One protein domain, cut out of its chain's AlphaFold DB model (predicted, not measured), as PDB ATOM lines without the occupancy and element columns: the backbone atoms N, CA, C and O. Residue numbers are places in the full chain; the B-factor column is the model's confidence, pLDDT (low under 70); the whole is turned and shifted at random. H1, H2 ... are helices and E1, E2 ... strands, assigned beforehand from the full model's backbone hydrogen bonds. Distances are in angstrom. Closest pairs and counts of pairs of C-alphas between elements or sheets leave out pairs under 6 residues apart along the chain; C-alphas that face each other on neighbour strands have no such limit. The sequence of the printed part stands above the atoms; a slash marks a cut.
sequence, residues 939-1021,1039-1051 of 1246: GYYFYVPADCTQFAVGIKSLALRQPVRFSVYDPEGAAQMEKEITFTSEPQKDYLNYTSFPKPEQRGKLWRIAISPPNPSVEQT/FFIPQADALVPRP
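This is residues 939 to 1021 and 1039 to 1051 of the 1246 residues of an uncharacterized protein of Armatimonadetes bacterium (UniProt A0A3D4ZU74). A curled sheet of four strands, E1, E6, E3 and E4, makes one wall of a small, elongated body, and the two-stranded ribbon E2 and E5 makes the wall over its hollow side, like a six-stranded barrel left open between E4 and E5 and between E1 and E2. Residues 1043 to 1051, with the short helix H1, stick out from this body as an arm. The 96 printed residues hold six named strands and then one named helix, in the order E1 E2 E3 E4 E5 E6 H1; both sheets, E1 - E6 - E3 - E4 and E2 - E5, are antiparallel. The class is mostly strand, with under half of the residues in named elements. The whole is only just compact, close to loose, with a radius of gyration of the C-alphas of 15.0 A and spans of 41 by 38 by 22 A.

The larger sheet has edge strands E1, residues 940 to 944, and E4, residues 975 to 981, and inner strands E6, residues 1005 to 1012, and E3, residues 964 to 969. It is only just strongly twisted, with C-alphas up to 4.4 A off its best plane. E1 and E6 are antiparallel at 147 degrees, with N 942 and O 1007 within hydrogen-bond range at 2.8 A. E6 and E3 are antiparallel at 168 degrees, with N 967 and O 1010 at 2.8 A. E3 and E4 form a hairpin at 166 degrees, with N 966 and O 979 at 2.9 A. In the second sheet, E2, residues 951 to 957, and E5, residues 992 to 996, are antiparallel at 160 degrees, with N 953 and O 994 at 2.8 A. The closest C-alphas of E4 and E5, those of Met 977 and Tyr 994, are 7.5 A apart. E1 and E2 are only just apart, at 8.0 A. H1, residues 1044 to 1047, is not on the larger sheet and is too short for any O i to N i+4 pair; its one O i to N i+3 pair is within range.

E1 begins at C-alpha 940, (-48.275, 25.381, 15.687), and is 13.2 A long. E2 measures 20.0 A, E3 16.0 A, E4 16.1 A and E5 13.3 A. E6, the longest strand, runs 23.1 A from C-alpha 1005, (-61.723, 26.445, 16.897). H1 is 5.8 A long and ends at C-alpha 1047, (-52.795, 34.721, 30.886).

The two C-alphas farthest apart, of Ser 985 and Pro 1000, are 42.1 A apart. Residues 1022 to 1038 are not printed, and C-alphas 1021 and 1039 are 21.7 A apart across this cut, which lies in the link from E6 to H1. Of the links printed whole, E3 to E4 is tight and the others are short. The mean pLDDT of the printed part is 77.3; residues 958 to 962, 983 to 986, 1012 to 1020 and 1044 to 1051 are under 70.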
ATOM      1  N   GLY A 939     -45.774  22.959  12.201       70.75
ATOM      2  CA  GLY A 939     -46.630  24.114  12.465       70.75
ATOM      3  C   GLY A 939     -47.101  24.121  13.918       70.75
ATOM      4  O   GLY A 939     -47.010  23.107  14.604       70.75
ATOM      5  N   TYR A 940     -47.627  25.250  14.383       80.88
ATOM      6  CA  TYR A 940     -48.275  25.381  15.687       80.88
ATOM      7  C   TYR A 940     -49.755  25.683  15.522       80.88
ATOM      8  O   TYR A 940     -50.171  26.283  14.531       80.88
ATOM      9  N   TYR A 941     -50.543  25.313  16.519       86.88
ATOM     10  CA  TYR A 941     -51.960  25.616  16.601       86.88
ATOM     11  C   TYR A 941     -52.196  26.745  17.595       86.88
ATOM     12  O   TYR A 941     -51.513  26.822  18.609       86.88
ATOM     13  N   PHE A 942     -53.165  27.613  17.333       90.25
ATOM     14  CA  PHE A 942     -53.607  28.651  18.262       90.25
ATOM     15  C   PHE A 942     -55.131  28.708  18.287       90.25
ATOM     16  O   PHE A 942     -55.800  28.357  17.316       90.25
ATOM     17  N   TYR A 943     -55.694  29.124  19.416       92.62
ATOM     18  CA  TYR A 943     -57.136  29.118  19.628       92.62
ATOM     19  C   TYR A 943     -57.744  30.476  19.309       92.62
ATOM     20  O   TYR A 943     -57.298  31.491  19.839       92.62
ATOM     21  N   VAL A 944     -58.796  30.490  18.492       93.12
ATOM     22  CA  VAL A 944     -59.600  31.689  18.236       93.12
ATOM     23  C   VAL A 944     -60.881  31.604  19.074       93.12
ATOM     24  O   VAL A 944     -61.719  30.749  18.780       93.12
ATOM     25  N   PRO A 945     -61.071  32.454  20.107       92.12
ATOM     26  CA  PRO A 945     -62.254  32.423  20.967       92.12
ATOM     27  C   PRO A 945     -63.576  32.581  20.212       92.12
ATOM     28  O   PRO A 945     -63.639  33.220  19.162       92.12
ATOM     29  N   ALA A 946     -64.652  32.013  20.761       90.56
ATOM     30  CA  ALA A 946     -65.988  32.061  20.156       90.56
ATOM     31  C   ALA A 946     -66.514  33.500  19.952       90.56
ATOM     32  O   ALA A 946     -67.241  33.779  18.997       90.56
ATOM     33  N   ASP A 947     -66.123  34.418  20.835       90.06
ATOM     34  CA  ASP A 947     -66.468  35.839  20.836       90.06
ATOM     35  C   ASP A 947     -65.459  36.723  20.078       90.06
ATOM     36  O   ASP A 947     -65.701  37.917  19.894       90.06
ATOM     37  N   CYS A 948     -64.360  36.155  19.573       91.69
ATOM     38  CA  CYS A 948     -63.337  36.891  18.839       91.69
ATOM     39  C   CYS A 948     -63.845  37.309  17.451       91.69
ATOM     40  O   CYS A 948     -64.087  36.481  16.571       91.69
ATOM     41  N   THR A 949     -64.000  38.616  17.232       92.69
ATOM     42  CA  THR A 949     -64.386  39.182  15.925       92.69
ATOM     43  C   THR A 949     -63.193  39.619  15.081       92.69
ATOM     44  O   THR A 949     -63.347  39.844  13.882       92.69
ATOM     45  N   GLN A 950     -62.020  39.764  15.699       95.19
ATOM     46  CA  GLN A 950     -60.783  40.193  15.061       95.19
ATOM     47  C   GLN A 950     -59.590  39.714  15.885       95.19
ATOM     48  O   GLN A 950     -59.583  39.867  17.106       95.19
ATOM     49  N   PHE A 951     -58.560  39.224  15.202       93.88
ATOM     50  CA  PHE A 951     -57.267  38.952  15.817       93.88
ATOM     51  C   PHE A 951     -56.114  39.391  14.923       93.88
ATOM     52  O   PHE A 951     -56.282  39.569  13.713       93.88
ATOM     53  N   ALA A 952     -54.935  39.557  15.516       91.69
ATOM     54  CA  ALA A 952     -53.698  39.752  14.781       91.69
ATOM     55  C   ALA A 952     -52.610  38.781  15.245       91.69
ATOM     56  O   ALA A 952     -52.484  38.484  16.432       91.69
ATOM     57  N   VAL A 953     -51.825  38.306  14.280       88.44
ATOM     58  CA  VAL A 953     -50.623  37.500  14.477       88.44
ATOM     59  C   VAL A 953     -49.437  38.300  13.957       88.44
ATOM     60  O   VAL A 953     -49.300  38.523  12.755       88.44
ATOM     61  N   GLY A 954     -48.602  38.774  14.871       86.88
ATOM     62  CA  GLY A 954     -47.331  39.419  14.590       86.88
ATOM     63  C   GLY A 954     -46.209  38.394  14.546       86.88
ATOM     64  O   GLY A 954     -46.068  37.596  15.467       86.88
ATOM     65  N   ILE A 955     -45.385  38.440  13.503       82.19
ATOM     66  CA  ILE A 955     -44.244  37.541  13.305       82.19
ATOM     67  C   ILE A 955     -42.965  38.371  13.205       82.19
ATOM     68  O   ILE A 955     -42.898  39.312  12.408       82.19
ATOM     69  N   LYS A 956     -41.936  38.023  13.980       79.75
ATOM     70  CA  LYS A 956     -40.605  38.646  13.897       79.75
ATOM     71  C   LYS A 956     -39.528  37.559  13.954       79.75
ATOM     72  O   LYS A 956     -39.500  36.811  14.919       79.75
ATOM     73  N   SER A 957     -38.661  37.451  12.944       74.50
ATOM     74  CA  SER A 957     -37.646  36.379  12.848       74.50
ATOM     75  C   SER A 957     -36.214  36.916  12.759       74.50
ATOM     76  O   SER A 957     -35.974  37.969  12.160       74.50
ATOM     77  N   LEU A 958     -35.244  36.158  13.289       67.06
ATOM     78  CA  LEU A 958     -33.823  36.359  12.975       67.06
ATOM     79  C   LEU A 958     -33.540  36.025  11.491       67.06
ATOM     80  O   LEU A 958     -34.233  35.199  10.899       67.06
ATOM     81  N   ALA A 959     -32.528  36.682  10.911       61.12
ATOM     82  CA  ALA A 959     -31.946  36.486   9.581       61.12
ATOM     83  C   ALA A 959     -32.107  35.064   8.989       61.12
ATOM     84  O   ALA A 959     -31.530  34.090   9.472       61.12
ATOM     85  N   LEU A 960     -32.838  34.970   7.878       58.41
ATOM     86  CA  LEU A 960     -33.187  33.742   7.171       58.41
ATOM     87  C   LEU A 960     -32.350  33.620   5.898       58.41
ATOM     88  O   LEU A 960     -32.784  34.036   4.830       58.41
ATOM     89  N   ARG A 961     -31.164  33.003   5.995       62.44
ATOM     90  CA  ARG A 961     -30.207  32.819   4.876       62.44
ATOM     91  C   ARG A 961     -30.760  32.039   3.663       62.44
ATOM     92  O   ARG A 961     -30.020  31.793   2.716       62.44
ATOM     93  N   GLN A 962     -32.030  31.643   3.706       66.12
ATOM     94  CA  GLN A 962     -32.812  31.040   2.637       66.12
ATOM     95  C   GLN A 962     -34.264  31.558   2.685       66.12
ATOM     96  O   GLN A 962     -34.738  31.892   3.776       66.12
ATOM     97  N   PRO A 963     -34.984  31.603   1.549       71.56
ATOM     98  CA  PRO A 963     -36.404  31.945   1.526       71.56
ATOM     99  C   PRO A 963     -37.233  30.961   2.359       71.56
ATOM    100  O   PRO A 963     -37.070  29.748   2.225       71.56
ATOM    101  N   VAL A 964     -38.147  31.473   3.183       72.31
ATOM    102  CA  VAL A 964     -39.155  30.656   3.874       72.31
ATOM    103  C   VAL A 964     -40.550  31.218   3.636       72.31
ATOM    104  O   VAL A 964     -40.742  32.426   3.516       72.31
ATOM    105  N   ARG A 965     -41.551  30.346   3.613       81.25
ATOM    106  CA  ARG A 965     -42.960  30.707   3.504       81.25
ATOM    107  C   ARG A 965     -43.634  30.601   4.859       81.25
ATOM    108  O   ARG A 965     -43.777  29.504   5.389       81.25
ATOM    109  N   PHE A 966     -44.092  31.731   5.380       81.50
ATOM    110  CA  PHE A 966     -44.974  31.785   6.539       81.50
ATOM    111  C   PHE A 966     -46.419  31.652   6.093       81.50
ATOM    112  O   PHE A 966     -46.840  32.357   5.180       81.50
ATOM    113  N   SER A 967     -47.164  30.758   6.736       84.00
ATOM    114  CA  SER A 967     -48.547  30.463   6.375       84.00
ATOM    115  C   SER A 967     -49.440  30.416   7.612       84.00
ATOM    116  O   SER A 967     -49.056  29.816   8.614       84.00
ATOM    117  N   VAL A 968     -50.628  31.014   7.542       88.12
ATOM    118  CA  VAL A 968     -51.689  30.877   8.552       88.12
ATOM    119  C   VAL A 968     -52.879  30.198   7.895       88.12
ATOM    120  O   VAL A 968     -53.378  30.688   6.887       88.12
ATOM    121  N   TYR A 969     -53.333  29.094   8.474       86.25
ATOM    122  CA  TYR A 969     -54.440  28.278   7.997       86.25
ATOM    123  C   TYR A 969     -55.627  28.384   8.949       86.25
ATOM    124  O   TYR A 969     -55.458  28.445  10.173       86.25
ATOM    125  N   ASP A 970     -56.822  28.392   8.372       89.88
ATOM    126  CA  ASP A 970     -58.069  28.275   9.120       89.88
ATOM    127  C   ASP A 970     -58.305  26.828   9.615       89.88
ATOM    128  O   ASP A 970     -57.514  25.927   9.304       89.88
ATOM    129  N   PRO A 971     -59.364  26.577  10.409       86.25
ATOM    130  CA  PRO A 971     -59.663  25.245  10.932       86.25
ATOM    131  C   PRO A 971     -59.971  24.199   9.853       86.25
ATOM    132  O   PRO A 971     -59.879  23.003  10.115       86.25
ATOM    133  N   GLU A 972     -60.349  24.634   8.653       80.12
ATOM    134  CA  GLU A 972     -60.642  23.781   7.505       80.12
ATOM    135  C   GLU A 972     -59.387  23.493   6.651       80.12
ATOM    136  O   GLU A 972     -59.451  22.745   5.675       80.12
ATOM    137  N   GLY A 973     -58.227  24.042   7.035       74.56
ATOM    138  CA  GLY A 973     -56.939  23.822   6.381       74.56
ATOM    139  C   GLY A 973     -56.676  24.737   5.185       74.56
ATOM    140  O   GLY A 973     -55.678  24.549   4.488       74.56
ATOM    141  N   ALA A 974     -57.522  25.741   4.940       78.56
ATOM    142  CA  ALA A 974     -57.305  26.712   3.878       78.56
ATOM    143  C   ALA A 974     -56.356  27.822   4.345       78.56
ATOM    144  O   ALA A 974     -56.520  28.401   5.423       78.56
ATOM    145  N   ALA A 975     -55.355  28.136   3.521       82.69
ATOM    146  CA  ALA A 975     -54.410  29.204   3.810       82.69
ATOM    147  C   ALA A 975     -55.109  30.572   3.739       82.69
ATOM    148  O   ALA A 975     -55.607  30.986   2.695       82.69
ATOM    149  N   GLN A 976     -55.132  31.277   4.865       88.62
ATOM    150  CA  GLN A 976     -55.675  32.628   5.004       88.62
ATOM    151  C   GLN A 976     -54.589  33.701   4.857       88.62
ATOM    152  O   GLN A 976     -54.870  34.849   4.523       88.62
ATOM    153  N   MET A 977     -53.333  33.321   5.090       86.50
ATOM    154  CA  MET A 977     -52.159  34.132   4.801       86.50
ATOM    155  C   MET A 977     -51.047  33.223   4.313       86.50
ATOM    156  O   MET A 977     -50.789  32.202   4.941       86.50
ATOM    157  N   GLU A 978     -50.374  33.624   3.239       86.88
ATOM    158  CA  GLU A 978     -49.076  33.088   2.848       86.88
ATOM    159  C   GLU A 978     -48.158  34.252   2.498       86.88
ATOM    160  O   GLU A 978     -48.519  35.144   1.724       86.88
ATOM    161  N   LYS A 979     -46.958  34.252   3.068       83.56
ATOM    162  CA  LYS A 979     -45.946  35.250   2.756       83.56
ATOM    163  C   LYS A 979     -44.575  34.607   2.708       83.56
ATOM    164  O   LYS A 979     -44.101  34.049   3.694       83.56
ATOM    165  N   GLU A 980     -43.945  34.701   1.545       82.88
ATOM    166  CA  GLU A 980     -42.535  34.372   1.396       82.88
ATOM    167  C   GLU A 980     -41.687  35.498   1.985       82.88
ATOM    168  O   GLU A 980     -41.949  36.687   1.771       82.88
ATOM    169  N   ILE A 981     -40.695  35.111   2.775       74.56
ATOM    170  CA  ILE A 981     -39.811  36.010   3.490       74.56
ATOM    171  C   ILE A 981     -38.382  35.503   3.327       74.56
ATOM    172  O   ILE A 981     -38.072  34.359   3.653       74.56
ATOM    173  N   THR A 982     -37.507  36.390   2.865       70.94
ATOM    174  CA  THR A 982     -36.068  36.151   2.746       70.94
ATOM    175  C   THR A 982     -35.353  37.303   3.433       70.94
ATOM    176  O   THR A 982     -35.598  38.462   3.096       70.94
ATOM    177  N   PHE A 983     -34.458  37.009   4.375       66.19
ATOM    178  CA  PHE A 983     -33.596  38.021   4.991       66.19
ATOM    179  C   PHE A 983     -32.138  37.634   4.760       66.19
ATOM    180  O   PHE A 983     -31.794  36.464   4.804       66.19
ATOM    181  N   THR A 984     -31.250  38.588   4.496       63.66
ATOM    182  CA  THR A 984     -29.823  38.275   4.326       63.66
ATOM    183  C   THR A 984     -29.175  38.048   5.697       63.66
ATOM    184  O   THR A 984     -29.604  37.192   6.462       63.66
ATOM    185  N   SER A 985     -28.125  38.782   6.048       59.81
ATOM    186  CA  SER A 985     -27.511  38.726   7.376       59.81
ATOM    187  C   SER A 985     -28.160  39.669   8.390       59.81
ATOM    188  O   SER A 985     -27.835  39.551   9.569       59.81
ATOM    189  N   GLU A 986     -29.038  40.581   7.953       66.75
ATOM    190  CA  GLU A 986     -29.732  41.535   8.825       66.75
ATOM    191  C   GLU A 986     -31.085  40.976   9.317       66.75
ATOM    192  O   GLU A 986     -31.907  40.557   8.497       66.75
ATOM    193  N   PRO A 987     -31.341  40.971  10.635       70.25
ATOM    194  CA  PRO A 987     -32.604  40.515  11.218       70.25
ATOM    195  C   PRO A 987     -33.778  41.493  11.041       70.25
ATOM    196  O   PRO A 987     -33.612  42.681  10.746       70.25
ATOM    197  N   GLN A 988     -34.996  40.971  11.223       72.75
ATOM    198  CA  GLN A 988     -36.240  41.717  11.044       72.75
ATOM    199  C   GLN A 988     -36.486  42.701  12.200       72.75
ATOM    200  O   GLN A 988     -36.598  42.305  13.357       72.75
ATOM    201  N   LYS A 989     -36.625  43.989  11.869       71.62
ATOM    202  CA  LYS A 989     -36.793  45.078  12.851       71.62
ATOM    203  C   LYS A 989     -38.210  45.141  13.427       71.62
ATOM    204  O   LYS A 989     -38.399  45.072  14.639       71.62
ATOM    205  N   ASP A 990     -39.208  45.218  12.550       79.56
ATOM    206  CA  ASP A 990     -40.617  45.368  12.923       79.56
ATOM    207  C   ASP A 990     -41.366  44.036  12.839       79.56
ATOM    208  O   ASP A 990     -41.057  43.205  11.987       79.56
ATOM    209  N   TYR A 991     -42.394  43.836  13.669       82.25
ATOM    210  CA  TYR A 991     -43.294  42.690  13.498       82.25
ATOM    211  C   TYR A 991     -44.027  42.781  12.159       82.25
ATOM    212  O   TYR A 991     -44.650  43.792  11.827       82.25
ATOM    213  N   LEU A 992     -44.009  41.682  11.416       81.81
ATOM    214  CA  LEU A 992     -44.903  41.464  10.298       81.81
ATOM    215  C   LEU A 992     -46.258  41.050  10.867       81.81
ATOM    216  O   LEU A 992     -46.421  39.919  11.314       81.81
ATOM    217  N   ASN A 993     -47.219  41.966  10.856       86.75
ATOM    218  CA  ASN A 993     -48.550  41.702  11.388       86.75
ATOM    219  C   ASN A 993     -49.489  41.189  10.293       86.75
ATOM    220  O   ASN A 993     -49.620  41.804   9.234       86.75
ATOM    221  N   TYR A 994     -50.167  40.087  10.582       88.69
ATOM    222  CA  TYR A 994     -51.312  39.585   9.839       88.69
ATOM    223  C   TYR A 994     -52.569  39.769  10.686       88.69
ATOM    224  O   TYR A 994     -52.664  39.217  11.777       88.69
ATOM    225  N   THR A 995     -53.533  40.544  10.196       93.44
ATOM    226  CA  THR A 995     -54.834  40.731  10.850       93.44
ATOM    227  C   THR A 995     -55.887  39.896  10.138       93.44
ATOM    228  O   THR A 995     -55.971  39.931   8.913       93.44
ATOM    229  N   SER A 996     -56.716  39.187  10.902       91.88
ATOM    230  CA  SER A 996     -57.797  38.357  10.378       91.88
ATOM    231  C   SER A 996     -59.137  38.669  11.043       91.88
ATOM    232  O   SER A 996     -59.198  39.098  12.198       91.88
ATOM    233  N   PHE A 997     -60.215  38.423  10.298       94.38
ATOM    234  CA  PHE A 997     -61.606  38.609  10.712       94.38
ATOM    235  C   PHE A 997     -62.340  37.261  10.589       94.38
ATOM    236  O   PHE A 997     -62.959  36.998   9.554       94.38
ATOM    237  N   PRO A 998     -62.240  36.372  11.595       91.31
ATOM    238  CA  PRO A 998     -62.767  35.011  11.507       91.31
ATOM    239  C   PRO A 998     -64.295  35.005  11.349       91.31
ATOM    240  O   PRO A 998     -65.027  35.717  12.058       91.31
ATOM    241  N   LYS A 999     -64.795  34.167  10.436       92.25
ATOM    242  CA  LYS A 999     -66.237  33.948  10.246       92.25
ATOM    243  C   LYS A 999     -66.849  33.257  11.474       92.25
ATOM    244  O   LYS A 999     -66.117  32.563  12.177       92.25
ATOM    245  N   PRO A1000     -68.159  33.407  11.754       90.62
ATOM    246  CA  PRO A1000     -68.807  32.777  12.911       90.62
ATOM    247  C   PRO A1000     -68.506  31.278  13.070       90.62
ATOM    248  O   PRO A1000     -68.247  30.825  14.179       90.62
ATOM    249  N   GLU A1001     -68.466  30.529  11.971       89.38
ATOM    250  CA  GLU A1001     -68.176  29.092  11.924       89.38
ATOM    251  C   GLU A1001     -66.701  28.723  12.167       89.38
ATOM    252  O   GLU A1001     -66.400  27.558  12.435       89.38
ATOM    253  N   GLN A1002     -65.783  29.692  12.091       90.12
ATOM    254  CA  GLN A1002     -64.341  29.520  12.328       90.12
ATOM    255  C   GLN A1002     -63.922  29.904  13.759       90.12
ATOM    256  O   GLN A1002     -62.764  29.712  14.141       90.12
ATOM    257  N   ARG A1003     -64.840  30.482  14.544       92.56
ATOM    258  CA  ARG A1003     -64.621  30.889  15.939       92.56
ATOM    259  C   ARG A1003     -64.842  29.708  16.878       92.56
ATOM    260  O   ARG A1003     -65.617  28.802  16.586       92.56
ATOM    261  N   GLY A1004     -64.164  29.719  18.020       90.56
ATOM    262  CA  GLY A1004     -64.177  28.609  18.972       90.56
ATOM    263  C   GLY A1004     -63.404  27.375  18.494       90.56
ATOM    264  O   GLY A1004     -63.635  26.287  19.015       90.56
ATOM    265  N   LYS A1005     -62.499  27.527  17.519       91.50
ATOM    266  CA  LYS A1005     -61.723  26.445  16.897       91.50
ATOM    267  C   LYS A1005     -60.223  26.755  16.905       91.50
ATOM    268  O   LYS A1005     -59.811  27.902  17.093       91.50
ATOM    269  N   LEU A1006     -59.415  25.719  16.684       91.75
ATOM    270  CA  LEU A1006     -57.977  25.846  16.467       91.75
ATOM    271  C   LEU A1006     -57.671  26.272  15.035       91.75
ATOM    272  O   LEU A1006     -58.212  25.722  14.080       91.75
ATOM    273  N   TRP A1007     -56.762  27.222  14.914       92.94
ATOM    274  CA  TRP A1007     -56.139  27.670  13.677       92.94
ATOM    275  C   TRP A1007     -54.680  27.229  13.675       92.94
ATOM    276  O   TRP A1007     -54.130  26.943  14.738       92.94
ATOM    277  N   ARG A1008     -54.032  27.180  12.508       89.00
ATOM    278  CA  ARG A1008     -52.641  26.714  12.385       89.00
ATOM    279  C   ARG A1008     -51.738  27.789  11.794       89.00
ATOM    280  O   ARG A1008     -52.127  28.496  10.876       89.00
ATOM    281  N   ILE A1009     -50.507  27.880  12.278       85.00
ATOM    282  CA  ILE A1009     -49.424  28.686  11.710       85.00
ATOM    283  C   ILE A1009     -48.236  27.780  11.373       85.00
ATOM    284  O   ILE A1009     -47.878  26.920  12.171       85.00
ATOM    285  N   ALA A1010     -47.627  27.934  10.198       79.31
ATOM    286  CA  ALA A1010     -46.501  27.104   9.758       79.31
ATOM    287  C   ALA A1010     -45.444  27.900   8.979       79.31
ATOM    288  O   ALA A1010     -45.744  28.944   8.397       79.31
ATOM    289  N   ILE A1011     -44.219  27.367   8.948       72.12
ATOM    290  CA  ILE A1011     -43.074  27.898   8.195       72.12
ATOM    291  C   ILE A1011     -42.540  26.782   7.285       72.12
ATOM    292  O   ILE A1011     -42.288  25.679   7.765       72.12
ATOM    293  N   SER A1012     -42.376  27.044   5.985       65.69
ATOM    294  CA  SER A1012     -41.915  26.047   5.003       65.69
ATOM    295  C   SER A1012     -40.766  26.572   4.125       65.69
ATOM    296  O   SER A1012     -40.894  27.675   3.595       65.69
ATOM    297  N   PRO A1013     -39.692  25.796   3.878       58.41
ATOM    298  CA  PRO A1013     -39.415  24.492   4.483       58.41
ATOM    299  C   PRO A1013     -39.102  24.622   5.988       58.41
ATOM    300  O   PRO A1013     -38.637  25.683   6.417       58.41
ATOM    301  N   PRO A1014     -39.325  23.565   6.795       55.75
ATOM    302  CA  PRO A1014     -38.841  23.534   8.170       55.75
ATOM    303  C   PRO A1014     -37.323  23.723   8.163       55.75
ATOM    304  O   PRO A1014     -36.606  22.994   7.478       55.75
ATOM    305  N   ASN A1015     -36.823  24.713   8.896       52.50
ATOM    306  CA  ASN A1015     -35.397  24.993   8.970       52.50
ATOM    307  C   ASN A1015     -34.948  24.911  10.439       52.50
ATOM    308  O   ASN A1015     -35.366  25.753  11.238       52.50
ATOM    309  N   PRO A1016     -34.100  23.930  10.804       48.12
ATOM    310  CA  PRO A1016     -33.634  23.762  12.178       48.12
ATOM    311  C   PRO A1016     -32.796  24.949  12.673       48.12
ATOM    312  O   PRO A1016     -32.700  25.142  13.872       48.12
ATOM    313  N   SER A1017     -32.258  25.788  11.777       46.12
ATOM    314  CA  SER A1017     -31.547  27.030  12.122       46.12
ATOM    315  C   SER A1017     -32.474  28.235  12.386       46.12
ATOM    316  O   SER A1017     -31.993  29.364  12.456       46.12
ATOM    317  N   VAL A1018     -33.799  28.034  12.461       48.62
ATOM    318  CA  VAL A1018     -34.824  29.084  12.674       48.62
ATOM    319  C   VAL A1018     -35.424  28.977  14.076       48.62
ATOM    320  O   VAL A1018     -36.590  29.301  14.275       48.62
ATOM    321  N   GLU A1019     -34.650  28.576  15.089       54.19
ATOM    322  CA  GLU A1019     -35.092  28.574  16.499       54.19
ATOM    323  C   GLU A1019     -35.337  29.993  17.087       54.19
ATOM    324  O   GLU A1019     -35.225  30.210  18.291       54.19
ATOM    325  N   GLN A1020     -35.634  30.995  16.249       63.38
ATOM    326  CA  GLN A1020     -35.523  32.422  16.571       63.38
ATOM    327  C   GLN A1020     -36.657  33.281  15.981       63.38
ATOM    328  O   GLN A1020     -36.437  34.426  15.575       63.38
ATOM    329  N   THR A1021     -37.877  32.734  15.909       71.44
ATOM    330  CA  THR A1021     -39.083  33.485  15.507       71.44
ATOM    331  C   THR A1021     -39.954  33.823  16.716       71.44
ATOM    332  O   THR A1021     -40.391  32.923  17.422       71.44
ATOM    333  N   PHE A1039     -54.672  20.272  23.096       84.56
ATOM    334  CA  PHE A1039     -55.466  21.479  23.270       84.56
ATOM    335  C   PHE A1039     -56.308  21.504  24.549       84.56
ATOM    336  O   PHE A1039     -56.915  20.517  24.960       84.56
ATOM    337  N   PHE A1040     -56.418  22.699  25.130       87.12
ATOM    338  CA  PHE A1040     -57.388  23.037  26.166       87.12
ATOM    339  C   PHE A1040     -57.839  24.494  26.008       87.12
ATOM    340  O   PHE A1040     -57.105  25.328  25.480       87.12
ATOM    341  N   ILE A1041     -59.033  24.826  26.504       86.19
ATOM    342  CA  ILE A1041     -59.537  26.205  26.491       86.19
ATOM    343  C   ILE A1041     -58.904  26.974  27.666       86.19
ATOM    344  O   ILE A1041     -59.151  26.611  28.818       86.19
ATOM    345  N   PRO A1042     -58.102  28.025  27.421       75.00
ATOM    346  CA  PRO A1042     -57.460  28.780  28.493       75.00
ATOM    347  C   PRO A1042     -58.466  29.665  29.247       75.00
ATOM    348  O   PRO A1042     -59.298  30.330  28.633       75.00
ATOM    349  N   GLN A1043     -58.370  29.703  30.581       70.38
ATOM    350  CA  GLN A1043     -59.123  30.643  31.428       70.38
ATOM    351  C   GLN A1043     -58.389  31.995  31.525       70.38
ATOM    352  O   GLN A1043     -57.171  32.041  31.372       70.38
ATOM    353  N   ALA A1044     -59.100  33.107  31.751       60.22
ATOM    354  CA  ALA A1044     -58.532  34.466  31.684       60.22
ATOM    355  C   ALA A1044     -57.351  34.690  32.656       60.22
ATOM    356  O   ALA A1044     -56.393  35.394  32.348       60.22
ATOM    357  N   ASP A1045     -57.403  34.025  33.802       58.25
ATOM    358  CA  ASP A1045     -56.468  34.077  34.923       58.25
ATOM    359  C   ASP A1045     -55.118  33.417  34.565       58.25
ATOM    360  O   ASP A1045     -54.068  33.789  35.083       58.25
ATOM    361  N   ALA A1046     -55.128  32.488  33.601       54.53
ATOM    362  CA  ALA A1046     -53.950  31.786  33.091       54.53
ATOM    363  C   ALA A1046     -52.982  32.676  32.292       54.53
ATOM    364  O   ALA A1046     -51.839  32.283  32.039       54.53
ATOM    365  N   LEU A1047     -53.459  33.844  31.851       58.66
ATOM    366  CA  LEU A1047     -52.795  34.721  30.886       58.66
ATOM    367  C   LEU A1047     -52.004  35.864  31.531       58.66
ATOM    368  O   LEU A1047     -51.424  36.674  30.806       58.66
ATOM    369  N   VAL A1048     -51.986  35.948  32.868       57.50
ATOM    370  CA  VAL A1048     -51.251  36.986  33.603       57.50
ATOM    371  C   VAL A1048     -49.739  36.729  33.464       57.50
ATOM    372  O   VAL A1048     -49.265  35.684  33.923       57.50
ATOM    373  N   PRO A1049     -48.968  37.647  32.843       52.19
ATOM    374  CA  PRO A1049     -47.514  37.544  32.788       52.19
ATOM    375  C   PRO A1049     -46.934  37.581  34.204       52.19
ATOM    376  O   PRO A1049     -47.450  38.284  35.078       52.19
ATOM    377  N   ARG A1050     -45.842  36.852  34.445       49.50
ATOM    378  CA  ARG A1050     -45.100  37.003  35.702       49.50
ATOM    379  C   ARG A1050     -44.545  38.432  35.809       49.50
ATOM    380  O   ARG A1050     -44.144  38.994  34.791       49.50
ATOM    381  N   PRO A1051     -44.446  39.003  37.022       43.44
ATOM    382  CA  PRO A1051     -43.528  40.110  37.262       43.44
ATOM    383  C   PRO A1051     -42.119  39.688  36.832       43.44
ATOM    384  O   PRO A1051     -41.737  38.535  37.056       43.44
TER     385      PRO A1051